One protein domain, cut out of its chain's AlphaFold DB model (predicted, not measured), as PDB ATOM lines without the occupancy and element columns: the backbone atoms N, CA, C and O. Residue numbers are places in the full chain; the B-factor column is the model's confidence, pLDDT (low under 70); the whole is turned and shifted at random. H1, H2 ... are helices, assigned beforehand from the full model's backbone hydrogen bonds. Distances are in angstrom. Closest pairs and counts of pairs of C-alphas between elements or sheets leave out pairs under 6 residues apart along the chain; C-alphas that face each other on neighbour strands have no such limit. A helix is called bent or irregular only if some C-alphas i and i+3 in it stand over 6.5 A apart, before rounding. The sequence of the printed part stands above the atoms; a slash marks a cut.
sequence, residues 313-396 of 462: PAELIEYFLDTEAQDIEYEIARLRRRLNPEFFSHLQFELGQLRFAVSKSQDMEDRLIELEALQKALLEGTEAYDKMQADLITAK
ATOM      1  N   PRO A 313     -40.336  32.127 -22.940       83.69
ATOM      2  CA  PRO A 313     -39.552  31.815 -24.137       83.69
ATOM      3  C   PRO A 313     -38.059  31.632 -23.847       83.69
ATOM      4  O   PRO A 313     -37.444  30.748 -24.427       83.69
ATOM      5  N   ALA A 314     -37.498  32.432 -22.935       82.38
ATOM      6  CA  ALA A 314     -36.090  32.358 -22.546       82.38
ATOM      7  C   ALA A 314     -35.765  31.042 -21.818       82.38
ATOM      8  O   ALA A 314     -34.824  30.346 -22.179       82.38
ATOM      9  N   GLU A 315     -36.590  30.641 -20.848       83.31
ATOM     10  CA  GLU A 315     -36.412  29.355 -20.161       83.31
ATOM     11  C   GLU A 315     -36.661  28.162 -21.097       83.31
ATOM     12  O   GLU A 315     -36.067  27.102 -20.917       83.31
ATOM     13  N   LEU A 316     -37.517  28.316 -22.114       85.56
ATOM     14  CA  LEU A 316     -37.743  27.290 -23.133       85.56
ATOM     15  C   LEU A 316     -36.511  27.092 -24.031       85.56
ATOM     16  O   LEU A 316     -36.253  25.970 -24.459       85.56
ATOM     17  N   ILE A 317     -35.745  28.153 -24.307       82.88
ATOM     18  CA  ILE A 317     -34.472  28.062 -25.039       82.88
ATOM     19  C   ILE A 317     -33.473  27.233 -24.232       82.88
ATOM     20  O   ILE A 317     -32.963  26.241 -24.748       82.88
ATOM     21  N   GLU A 318     -33.275  27.572 -22.959       84.31
ATOM     22  CA  GLU A 318     -32.381  26.826 -22.060       84.31
ATOM     23  C   GLU A 318     -32.839  25.366 -21.898       84.31
ATOM     24  O   GLU A 318     -32.041  24.441 -22.002       84.31
ATOM     25  N   TYR A 319     -34.149  25.124 -21.793       83.88
ATOM     26  CA  TYR A 319     -34.713  23.773 -21.772       83.88
ATOM     27  C   TYR A 319     -34.311  22.937 -22.993       83.88
ATOM     28  O   TYR A 319     -33.995  21.750 -22.858       83.88
ATOM     29  N   PHE A 320     -34.333  23.530 -24.188       81.50
ATOM     30  CA  PHE A 320     -33.933  22.843 -25.413       81.50
ATOM     31  C   PHE A 320     -32.415  22.691 -25.542       81.50
ATOM     32  O   PHE A 320     -31.982  21.665 -26.059       81.50
ATOM     33  N   LEU A 321     -31.620  23.642 -25.045       81.75
ATOM     34  CA  LEU A 321     -30.159  23.509 -24.973       81.75
ATOM     35  C   LEU A 321     -29.740  22.373 -24.026       81.75
ATOM     36  O   LEU A 321     -28.861  21.586 -24.363       81.75
ATOM     37  N   ASP A 322     -30.457  22.204 -22.914       81.75
ATOM     38  CA  ASP A 322     -30.284  21.092 -21.971       81.75
ATOM     39  C   ASP A 322     -30.858  19.756 -22.485       81.75
ATOM     40  O   ASP A 322     -30.807  18.734 -21.793       81.75
ATOM     41  N   THR A 323     -31.482  19.737 -23.670       80.25
ATOM     42  CA  THR A 323     -32.080  18.520 -24.231       80.25
ATOM     43  C   THR A 323     -31.052  17.738 -25.036       80.25
ATOM     44  O   THR A 323     -30.463  18.241 -25.989       80.25
ATOM     45  N   GLU A 324     -30.892  16.456 -24.707       75.00
ATOM     46  CA  GLU A 324     -30.066  15.552 -25.502       75.00
ATOM     47  C   GLU A 324     -30.585  15.454 -26.944       75.00
ATOM     48  O   GLU A 324     -31.789  15.344 -27.179       75.00
ATOM     49  N   ALA A 325     -29.676  15.397 -27.921       73.44
ATOM     50  CA  ALA A 325     -30.022  15.371 -29.346       73.44
ATOM     51  C   ALA A 325     -31.034  14.273 -29.735       73.44
ATOM     52  O   ALA A 325     -31.828  14.462 -30.652       73.44
ATOM     53  N   GLN A 326     -31.024  13.135 -29.030       71.06
ATOM     54  CA  GLN A 326     -31.930  12.006 -29.272       71.06
ATOM     55  C   GLN A 326     -33.370  12.266 -28.799       71.06
ATOM     56  O   GLN A 326     -34.293  11.620 -29.290       71.06
ATOM     57  N   ASP A 327     -33.564  13.205 -27.871       74.88
ATOM     58  CA  ASP A 327     -34.862  13.535 -27.277       74.88
ATOM     59  C   ASP A 327     -35.451  14.847 -27.825       74.88
ATOM     60  O   ASP A 327     -36.624  15.137 -27.580       74.88
ATOM     61  N   ILE A 328     -34.686  15.612 -28.618       77.50
ATOM     62  CA  ILE A 328     -35.137  16.874 -29.228       77.50
ATOM     63  C   ILE A 328     -36.432  16.671 -30.023       77.50
ATOM     64  O   ILE A 328     -37.377  17.434 -29.849       77.50
ATOM     65  N   GLU A 329     -36.528  15.622 -30.844       77.50
ATOM     66  CA  GLU A 329     -37.734  15.347 -31.639       77.50
ATOM     67  C   GLU A 329     -38.972  15.110 -30.759       77.50
ATOM     68  O   GLU A 329     -40.069  15.591 -31.060       77.50
ATOM     69  N   TYR A 330     -38.795  14.404 -29.637       81.50
ATOM     70  CA  TYR A 330     -39.870  14.158 -28.680       81.50
ATOM     71  C   TYR A 330     -40.312  15.453 -27.991       81.50
ATOM     72  O   TYR A 330     -41.511  15.716 -27.873       81.50
ATOM     73  N   GLU A 331     -39.363  16.278 -27.554       79.56
ATOM     74  CA  GLU A 331     -39.671  17.546 -26.893       79.56
ATOM     75  C   GLU A 331     -40.283  18.566 -27.862       79.56
ATOM     76  O   GLU A 331     -41.212  19.284 -27.486       79.56
ATOM     77  N   ILE A 332     -39.882  18.565 -29.139       81.88
ATOM     78  CA  ILE A 332     -40.545  19.336 -30.202       81.88
ATOM     79  C   ILE A 332     -42.006  18.905 -30.343       81.88
ATOM     80  O   ILE A 332     -42.891  19.760 -30.364       81.88
ATOM     81  N   ALA A 333     -42.285  17.599 -30.394       80.38
ATOM     82  CA  ALA A 333     -43.654  17.090 -30.472       80.38
ATOM     83  C   ALA A 333     -44.486  17.493 -29.240       80.38
ATOM     84  O   ALA A 333     -45.620  17.963 -29.370       80.38
ATOM     85  N   ARG A 334     -43.908  17.371 -28.038       82.19
ATOM     86  CA  ARG A 334     -44.548  17.733 -26.762       82.19
ATOM     87  C   ARG A 334     -44.850  19.230 -26.668       82.19
ATOM     88  O   ARG A 334     -45.917  19.616 -26.187       82.19
ATOM     89  N   LEU A 335     -43.928  20.071 -27.135       84.88
ATOM     90  CA  LEU A 335     -43.985  21.530 -27.020       84.88
ATOM     91  C   LEU A 335     -44.414  22.223 -28.313       84.88
ATOM     92  O   LEU A 335     -44.394  23.452 -28.377       84.88
ATOM     93  N   ARG A 336     -44.890  21.480 -29.318       85.06
ATOM     94  CA  ARG A 336     -45.253  22.020 -30.636       85.06
ATOM     95  C   ARG A 336     -46.174  23.235 -30.560       85.06
ATOM     96  O   ARG A 336     -45.996  24.178 -31.323       85.06
ATOM     97  N   ARG A 337     -47.138  23.236 -29.631       83.69
ATOM     98  CA  ARG A 337     -48.068  24.362 -29.417       83.69
ATOM     99  C   ARG A 337     -47.380  25.638 -28.914       83.69
ATOM    100  O   ARG A 337     -47.887  26.720 -29.175       83.69
ATOM    101  N   ARG A 338     -46.265  25.504 -28.186       82.81
ATOM    102  CA  ARG A 338     -45.451  26.612 -27.656       82.81
ATOM    103  C   ARG A 338     -44.373  27.073 -28.645       82.81
ATOM    104  O   ARG A 338     -43.982  28.231 -28.600       82.81
ATOM    105  N   LEU A 339     -43.954  26.210 -29.575       85.44
ATOM    106  CA  LEU A 339     -43.077  26.548 -30.707       85.44
ATOM    107  C   LEU A 339     -43.850  27.326 -31.789       85.44
ATOM    108  O   LEU A 339     -44.115  26.834 -32.890       85.44
ATOM    109  N   ASN A 340     -44.282  28.534 -31.437       86.50
ATOM    110  CA  ASN A 340     -45.037  29.443 -32.291       86.50
ATOM    111  C   ASN A 340     -44.108  30.516 -32.915       86.50
ATOM    112  O   ASN A 340     -42.936  30.624 -32.545       86.50
ATOM    113  N   PRO A 341     -44.603  31.334 -33.862       87.75
ATOM    114  CA  PRO A 341     -43.798  32.399 -34.463       87.75
ATOM    115  C   PRO A 341     -43.227  33.403 -33.448       87.75
ATOM    116  O   PRO A 341     -42.159  33.966 -33.687       87.75
ATOM    117  N   GLU A 342     -43.894  33.618 -32.309       86.81
ATOM    118  CA  GLU A 342     -43.431  34.523 -31.246       86.81
ATOM    119  C   GLU A 342     -42.172  33.982 -30.557       86.81
ATOM    120  O   GLU A 342     -41.208  34.725 -30.376       86.81
ATOM    121  N   PHE A 343     -42.130  32.680 -30.259       90.06
ATOM    122  CA  PHE A 343     -40.942  32.006 -29.737       90.06
ATOM    123  C   PHE A 343     -39.758  32.120 -30.708       90.06
ATOM    124  O   PHE A 343     -38.665  32.524 -30.314       90.06
ATOM    125  N   PHE A 344     -39.971  31.831 -31.995       89.56
ATOM    126  CA  PHE A 344     -38.899  31.947 -32.990       89.56
ATOM    127  C   PHE A 344     -38.434  33.395 -33.187       89.56
ATOM    128  O   PHE A 344     -37.251  33.622 -33.434       89.56
ATOM    129  N   SER A 345     -39.329  34.373 -33.027       89.25
ATOM    130  CA  SER A 345     -38.972  35.797 -33.042       89.25
ATOM    131  C   SER A 345     -38.100  36.169 -31.839       89.25
ATOM    132  O   SER A 345     -37.119  36.895 -31.995       89.25
ATOM    133  N   HIS A 346     -38.405  35.629 -30.654       88.31
ATOM    134  CA  HIS A 346     -37.585  35.799 -29.452       88.31
ATOM    135  C   HIS A 346     -36.192  35.178 -29.620       88.31
ATOM    136  O   HIS A 346     -35.183  35.826 -29.357       88.31
ATOM    137  N   LEU A 347     -36.120  33.955 -30.150       87.25
ATOM    138  CA  LEU A 347     -34.855  33.273 -30.424       87.25
ATOM    139  C   LEU A 347     -34.009  34.030 -31.466       87.25
ATOM    140  O   LEU A 347     -32.797  34.174 -31.314       87.25
ATOM    141  N   GLN A 348     -34.637  34.569 -32.516       88.88
ATOM    142  CA  GLN A 348     -33.958  35.421 -33.498       88.88
ATOM    143  C   GLN A 348     -33.440  36.725 -32.885       88.88
ATOM    144  O   GLN A 348     -32.376  37.205 -33.280       88.88
ATOM    145  N   PHE A 349     -34.176  37.298 -31.934       88.75
ATOM    146  CA  PHE A 349     -33.758  38.492 -31.215       88.75
ATOM    147  C   PHE A 349     -32.515  38.227 -30.353       88.75
ATOM    148  O   PHE A 349     -31.562  39.001 -30.436       88.75
ATOM    149  N   GLU A 350     -32.466  37.118 -29.608       84.38
ATOM    150  CA  GLU A 350     -31.278  36.717 -28.835       84.38
ATOM    151  C   GLU A 350     -30.065  36.435 -29.730       84.38
ATOM    152  O   GLU A 350     -28.979  36.972 -29.496       84.38
ATOM    153  N   LEU A 351     -30.257  35.691 -30.826       85.62
ATOM    154  CA  LEU A 351     -29.218  35.494 -31.841       85.62
ATOM    155  C   LEU A 351     -28.726  36.822 -32.422       85.62
ATOM    156  O   LEU A 351     -27.531  36.998 -32.656       85.62
ATOM    157  N   GLY A 352     -29.634  37.773 -32.647       85.81
ATOM    158  CA  GLY A 352     -29.302  39.124 -33.085       85.81
ATOM    159  C   GLY A 352     -28.416  39.855 -32.077       85.81
ATOM    160  O   GLY A 352     -27.395  40.421 -32.466       85.81
ATOM    161  N   GLN A 353     -28.753  39.801 -30.787       85.50
ATOM    162  CA  GLN A 353     -27.942  40.422 -29.736       85.50
ATOM    163  C   GLN A 353     -26.521  39.851 -29.690       85.50
ATOM    164  O   GLN A 353     -25.565  40.624 -29.625       85.50
ATOM    165  N   LEU A 354     -26.367  38.527 -29.789       83.31
ATOM    166  CA  LEU A 354     -25.051  37.879 -29.794       83.31
ATOM    167  C   LEU A 354     -24.261  38.183 -31.076       83.31
ATOM    168  O   LEU A 354     -23.070  38.489 -31.021       83.31
ATOM    169  N   ARG A 355     -24.922  38.168 -32.242       82.75
ATOM    170  CA  ARG A 355     -24.286  38.446 -33.543       82.75
ATOM    171  C   ARG A 355     -23.750  39.874 -33.648       82.75
ATOM    172  O   ARG A 355     -22.693  40.073 -34.252       82.75
ATOM    173  N   PHE A 356     -24.471  40.845 -33.084       83.31
ATOM    174  CA  PHE A 356     -24.153  42.274 -33.171       83.31
ATOM    175  C   PHE A 356     -23.512  42.853 -31.898       83.31
ATOM    176  O   PHE A 356     -23.336  44.069 -31.807       83.31
ATOM    177  N   ALA A 357     -23.131  42.013 -30.931       81.38
ATOM    178  CA  ALA A 357     -22.409  42.453 -29.742       81.38
ATOM    179  C   ALA A 357     -21.065  43.113 -30.115       81.38
ATOM    180  O   ALA A 357     -20.293  42.594 -30.922       81.38
ATOM    181  N   VAL A 358     -20.781  44.268 -29.503       70.75
ATOM    182  CA  VAL A 358     -19.586  45.090 -29.788       70.75
ATOM    183  C   VAL A 358     -18.291  44.405 -29.328       70.75
ATOM    184  O   VAL A 358     -17.239  44.602 -29.932       70.75
ATOM    185  N   SER A 359     -18.363  43.568 -28.291       76.12
ATOM    186  CA  SER A 359     -17.259  42.746 -27.790       76.12
ATOM    187  C   SER A 359     -17.638  41.268 -27.855       76.12
ATOM    188  O   SER A 359     -18.566  40.847 -27.163       76.12
ATOM    189  N   LYS A 360     -16.914  40.481 -28.655       75.81
ATOM    190  CA  LYS A 360     -17.072  39.024 -28.728       75.81
ATOM    191  C   LYS A 360     -16.067  38.359 -27.793       75.81
ATOM    192  O   LYS A 360     -14.864  38.451 -28.026       75.81
ATOM    193  N   SER A 361     -16.552  37.759 -26.712       81.25
ATOM    194  CA  SER A 361     -15.779  36.778 -25.947       81.25
ATOM    195  C   SER A 361     -15.968  35.393 -26.564       81.25
ATOM    196  O   SER A 361     -16.940  35.165 -27.282       81.25
ATOM    197  N   GLN A 362     -15.063  34.466 -26.252       77.44
ATOM    198  CA  GLN A 362     -15.169  33.079 -26.705       77.44
ATOM    199  C   GLN A 362     -16.486  32.431 -26.233       77.44
ATOM    200  O   GLN A 362     -17.206  31.869 -27.048       77.44
ATOM    201  N   ASP A 363     -16.892  32.671 -24.982       76.38
ATOM    202  CA  ASP A 363     -18.171  32.187 -24.433       76.38
ATOM    203  C   ASP A 363     -19.405  32.687 -25.216       76.38
ATOM    204  O   ASP A 363     -20.416  31.995 -25.323       76.38
ATOM    205  N   MET A 364     -19.346  33.901 -25.777       73.50
ATOM    206  CA  MET A 364     -20.437  34.460 -26.588       73.50
ATOM    207  C   MET A 364     -20.478  33.843 -27.989       73.50
ATOM    208  O   MET A 364     -21.554  33.740 -28.579       73.50
ATOM    209  N   GLU A 365     -19.321  33.453 -28.529       76.06
ATOM    210  CA  GLU A 365     -19.216  32.752 -29.810       76.06
ATOM    211  C   GLU A 365     -19.716  31.308 -29.689       76.06
ATOM    212  O   GLU A 365     -20.492  30.873 -30.539       76.06
ATOM    213  N   ASP A 366     -19.373  30.615 -28.603       76.50
ATOM    214  CA  ASP A 366     -19.851  29.258 -28.323       76.50
ATOM    215  C   ASP A 366     -21.379  29.236 -28.145       76.50
ATOM    216  O   ASP A 366     -22.078  28.478 -28.822       76.50
ATOM    217  N   ARG A 367     -21.934  30.167 -27.354       76.81
ATOM    218  CA  ARG A 367     -23.392  30.298 -27.180       76.81
ATOM    219  C   ARG A 367     -24.120  30.653 -28.479       76.81
ATOM    220  O   ARG A 367     -25.245  30.217 -28.711       76.81
ATOM    221  N   LEU A 368     -23.494  31.446 -29.350       79.69
ATOM    222  CA  LEU A 368     -24.046  31.761 -30.668       79.69
ATOM    223  C   LEU A 368     -24.132  30.505 -31.544       79.69
ATOM    224  O   LEU A 368     -25.151  30.304 -32.201       79.69
ATOM    225  N   ILE A 369     -23.104  29.652 -31.530       79.50
ATOM    226  CA  ILE A 369     -23.099  28.384 -32.275       79.50
ATOM    227  C   ILE A 369     -24.203  27.453 -31.760       79.50
ATOM    228  O   ILE A 369     -24.944  26.880 -32.562       79.50
ATOM    229  N   GLU A 370     -24.349  27.334 -30.440       83.06
ATOM    230  CA  GLU A 370     -25.388  26.515 -29.808       83.06
ATOM    231  C   GLU A 370     -26.797  26.979 -30.191       83.06
ATOM    232  O   GLU A 370     -27.616  26.168 -30.627       83.06
ATOM    233  N   LEU A 371     -27.075  28.285 -30.125       80.00
ATOM    234  CA  LEU A 371     -28.381  28.837 -30.497       80.00
ATOM    235  C   LEU A 371     -28.670  28.741 -32.002       80.00
ATOM    236  O   LEU A 371     -29.822  28.542 -32.391       80.00
ATOM    237  N   GLU A 372     -27.659  28.854 -32.866       84.94
ATOM    238  CA  GLU A 372     -27.825  28.649 -34.311       84.94
ATOM    239  C   GLU A 372     -28.138  27.183 -34.638       84.94
ATOM    240  O   GLU A 372     -29.013  26.897 -35.464       84.94
ATOM    241  N   ALA A 373     -27.465  26.247 -33.962       83.00
ATOM    242  CA  ALA A 373     -27.753  24.822 -34.073       83.00
ATOM    243  C   ALA A 373     -29.161  24.496 -33.549       83.00
ATOM    244  O   ALA A 373     -29.917  23.793 -34.226       83.00
ATOM    245  N   LEU A 374     -29.541  25.070 -32.402       84.50
ATOM    246  CA  LEU A 374     -30.869  24.941 -31.807       84.50
ATOM    247  C   LEU A 374     -31.959  25.454 -32.753       84.50
ATOM    248  O   LEU A 374     -32.925  24.746 -33.028       84.50
ATOM    249  N   GLN A 375     -31.789  26.666 -33.296       88.06
ATOM    250  CA  GLN A 375     -32.734  27.270 -34.234       88.06
ATOM    251  C   GLN A 375     -33.006  26.342 -35.411       88.06
ATOM    252  O   GLN A 375     -34.158  26.111 -35.781       88.06
ATOM    253  N   LYS A 376     -31.929  25.818 -35.998       90.06
ATOM    254  CA  LYS A 376     -32.013  24.927 -37.143       90.06
ATOM    255  C   LYS A 376     -32.731  23.626 -36.782       90.06
ATOM    256  O   LYS A 376     -33.649  23.239 -37.500       90.06
ATOM    257  N   ALA A 377     -32.365  22.993 -35.668       84.25
ATOM    258  CA  ALA A 377     -32.985  21.752 -35.210       84.25
ATOM    259  C   ALA A 377     -34.487  21.922 -34.913       84.25
ATOM    260  O   ALA A 377     -35.292  21.077 -35.301       84.25
ATOM    261  N   LEU A 378     -34.882  23.032 -34.282       86.31
ATOM    262  CA  LEU A 378     -36.284  23.324 -33.973       86.31
ATOM    263  C   LEU A 378     -37.108  23.629 -35.231       86.31
ATOM    264  O   LEU A 378     -38.245  23.170 -35.333       86.31
ATOM    265  N   LEU A 379     -36.563  24.366 -36.203       87.94
ATOM    266  CA  LEU A 379     -37.249  24.620 -37.476       87.94
ATOM    267  C   LEU A 379     -37.431  23.327 -38.278       87.94
ATOM    268  O   LEU A 379     -38.556  22.975 -38.623       87.94
ATOM    269  N   GLU A 380     -36.353  22.570 -38.498       88.31
ATOM    270  CA  GLU A 380     -36.417  21.304 -39.239       88.31
ATOM    271  C   GLU A 380     -37.339  20.290 -38.541       88.31
ATOM    272  O   GLU A 380     -38.141  19.621 -39.194       88.31
ATOM    273  N   GLY A 381     -37.282  20.207 -37.208       79.44
ATOM    274  CA  GLY A 381     -38.118  19.294 -36.434       79.44
ATOM    275  C   GLY A 381     -39.597  19.691 -36.397       79.44
ATOM    276  O   GLY A 381     -40.459  18.816 -36.477       79.44
ATOM    277  N   THR A 382     -39.926  20.986 -36.321       87.31
ATOM    278  CA  THR A 382     -41.331  21.443 -36.377       87.31
ATOM    279  C   THR A 382     -41.944  21.228 -37.758       87.31
ATOM    280  O   THR A 382     -43.067  20.734 -37.843       87.31
ATOM    281  N   GLU A 383     -41.197  21.498 -38.831       88.44
ATOM    282  CA  GLU A 383     -41.622  21.201 -40.204       88.44
ATOM    283  C   GLU A 383     -41.837  19.696 -40.423       88.44
ATOM    284  O   GLU A 383     -42.850  19.281 -40.993       88.44
ATOM    285  N   ALA A 384     -40.909  18.862 -39.943       81.00
ATOM    286  CA  ALA A 384     -41.031  17.409 -40.020       81.00
ATOM    287  C   ALA A 384     -42.254  16.897 -39.244       81.00
ATOM    288  O   ALA A 384     -42.993  16.050 -39.754       81.00
ATOM    289  N   TYR A 385     -42.498  17.435 -38.046       81.12
ATOM    290  CA  TYR A 385     -43.655  17.093 -37.224       81.12
ATOM    291  C   TYR A 385     -44.976  17.484 -37.900       81.12
ATOM    292  O   TYR A 385     -45.888  16.661 -37.985       81.12
ATOM    293  N   ASP A 386     -45.080  18.704 -38.431       85.31
ATOM    294  CA  ASP A 386     -46.293  19.182 -39.103       85.31
ATOM    295  C   ASP A 386     -46.595  18.369 -40.363       85.31
ATOM    296  O   ASP A 386     -47.743  17.987 -40.607       85.31
ATOM    297  N   LYS A 387     -45.554  18.037 -41.135       85.94
ATOM    298  CA  LYS A 387     -45.676  17.160 -42.300       85.94
ATOM    299  C   LYS A 387     -46.149  15.765 -41.899       85.94
ATOM    300  O   LYS A 387     -47.104  15.261 -42.480       85.94
ATOM    301  N   MET A 388     -45.538  15.164 -40.876       80.88
ATOM    302  CA  MET A 388     -45.970  13.871 -40.343       80.88
ATOM    303  C   MET A 388     -47.431  13.920 -39.874       80.88
ATOM    304  O   MET A 388     -48.188  12.982 -40.116       80.88
ATOM    305  N   GLN A 389     -47.855  15.007 -39.224       76.75
ATOM    306  CA  GLN A 389     -49.231  15.165 -38.764       76.75
ATOM    307  C   GLN A 389     -50.217  15.277 -39.939       76.75
ATOM    308  O   GLN A 389     -51.277  14.650 -39.897       76.75
ATOM    309  N   ALA A 390     -49.867  16.007 -40.999       81.94
ATOM    310  CA  ALA A 390     -50.656  16.060 -42.230       81.94
ATOM    311  C   ALA A 390     -50.739  14.681 -42.913       81.94
ATOM    312  O   ALA A 390     -51.826  14.236 -43.290       81.94
ATOM    313  N   ASP A 391     -49.620  13.957 -42.986       76.81
ATOM    314  CA  ASP A 391     -49.558  12.591 -43.519       76.81
ATOM    315  C   ASP A 391     -50.410  11.616 -42.681       76.81
ATOM    316  O   ASP A 391     -51.034  10.702 -43.215       76.81
ATOM    317  N   LEU A 392     -50.490  11.808 -41.360       73.31
ATOM    318  CA  LEU A 392     -51.352  11.010 -40.483       73.31
ATOM    319  C   LEU A 392     -52.839  11.330 -40.665       73.31
ATOM    320  O   LEU A 392     -53.663  10.420 -40.607       73.31
ATOM    321  N   ILE A 393     -53.204  12.599 -40.870       79.62
ATOM    322  CA  ILE A 393     -54.597  12.996 -41.133       79.62
ATOM    323  C   ILE A 393     -55.064  12.397 -42.463       79.62
ATOM    324  O   ILE A 393     -56.086  11.715 -42.502       79.62
ATOM    325  N   THR A 394     -54.270  12.557 -43.522       80.69
ATOM    326  CA  THR A 394     -54.564  11.983 -44.845       80.69
ATOM    327  C   THR A 394     -54.613  10.454 -44.811       80.69
ATOM    328  O   THR A 394     -55.504   9.845 -45.409       80.69
ATOM    329  N   ALA A 395     -53.727   9.808 -44.047       72.31
ATOM    330  CA  ALA A 395     -53.773   8.365 -43.835       72.31
ATOM    331  C   ALA A 395     -55.043   7.920 -43.088       72.31
ATOM    332  O   ALA A 395     -55.656   6.923 -43.464       72.31
ATOM    333  N   LYS A 396     -55.499   8.666 -42.072       74.94
ATOM    334  CA  LYS A 396     -56.766   8.376 -41.377       74.94
ATOM    335  C   LYS A 396     -57.972   8.501 -42.304       74.94
ATOM    336  O   LYS A 396     -58.835   7.629 -42.281       74.94
TER     337      LYS A 396
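AT A GLANCE: This is residues 313 to 396 of the 462 residues of an uncharacterized protein of Morella rubra (UniProt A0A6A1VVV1). One long helix, H4, runs along nearly the whole length of the printed part, and H3 folds back beside its first part as a helical hairpin; two short helices pack across them, H1 over both H3 and H4, H2 over H4 further along. The last residues of H4, 387 to 396, stick out as a bare arm at one end, and residues 356 to 363, the link from H3 to H4 with residues 362 to 363 of H4, stick out at the other. The printed part has 84 residues with four named helices in the order H1, H2, H3, H4 and no named strand; its class is all helix. It is only just loose, close to compact, with a radius of gyration of the C-alphas of 14.6 A, and spans 54 by 24 by 18 A, a length made by H4 with its free arm and by the turn.

IN THESE COORDINATES: H4, residues 362 to 396, measures 50.6 A from first to last C-alpha; C-alpha 362 is at (-15.169, 33.079, -26.705), and C-alpha 396 is at (-56.766, 8.376, -41.377). H3, residues 341 to 355, measures 20.4 A. H1, residues 313 to 321, measures 12.6 A and begins with C-alpha 313 at (-39.552, 31.815, -24.137). H2, residues 328 to 335, measures 10.2 A. No helix is bent.

HOW THE PARTS SIT: H4 is the hub and touches the three other helices. H3 and H4 form a helical hairpin at a shallow tilt of 21 degrees, opposite ways; H4 touches H3 with residues 364 to 375 alone, and the closest C-alphas, of Leu 354 and Leu 368, are 6.3 A apart. H4 touches H1 with residues 370 to 374 alone, about perpendicular at 89 degrees, the closest C-alphas being those of Leu 321 and Leu 374, 7.0 A apart. H4 touches H2 with residues 378 to 385 alone, the same way at a steep tilt of 68 degrees, only just short of about perpendicular; the closest C-alphas, of Glu 329 and Gly 381, are 6.2 A apart. H1 also touches H3, about perpendicular at 74 degrees, with the C-alphas of Pro 313 and Phe 343 closest at 5.8 A; H3 does so with residues 343 to 347 alone. H1 and H2 are close but not clearly touching, with the C-alphas of Phe 320 and Ile 328 closest at 7.2 A. H2 and H3 are apart. In H1, H2, H3 and H4 every O i to N i+4 pair is within hydrogen-bond range.

THE WHOLE: The two C-alphas farthest apart, of Ser 359 and Lys 396, are 54.1 A apart. Without the stretches that stand free, the body has 66 residues and spans 30 by 24 by 19 A. The printed part has no cut and no long link; the link from H2 to H3 is tight. The mean pLDDT of the printed part is 82.0, and no printed residue is under 70.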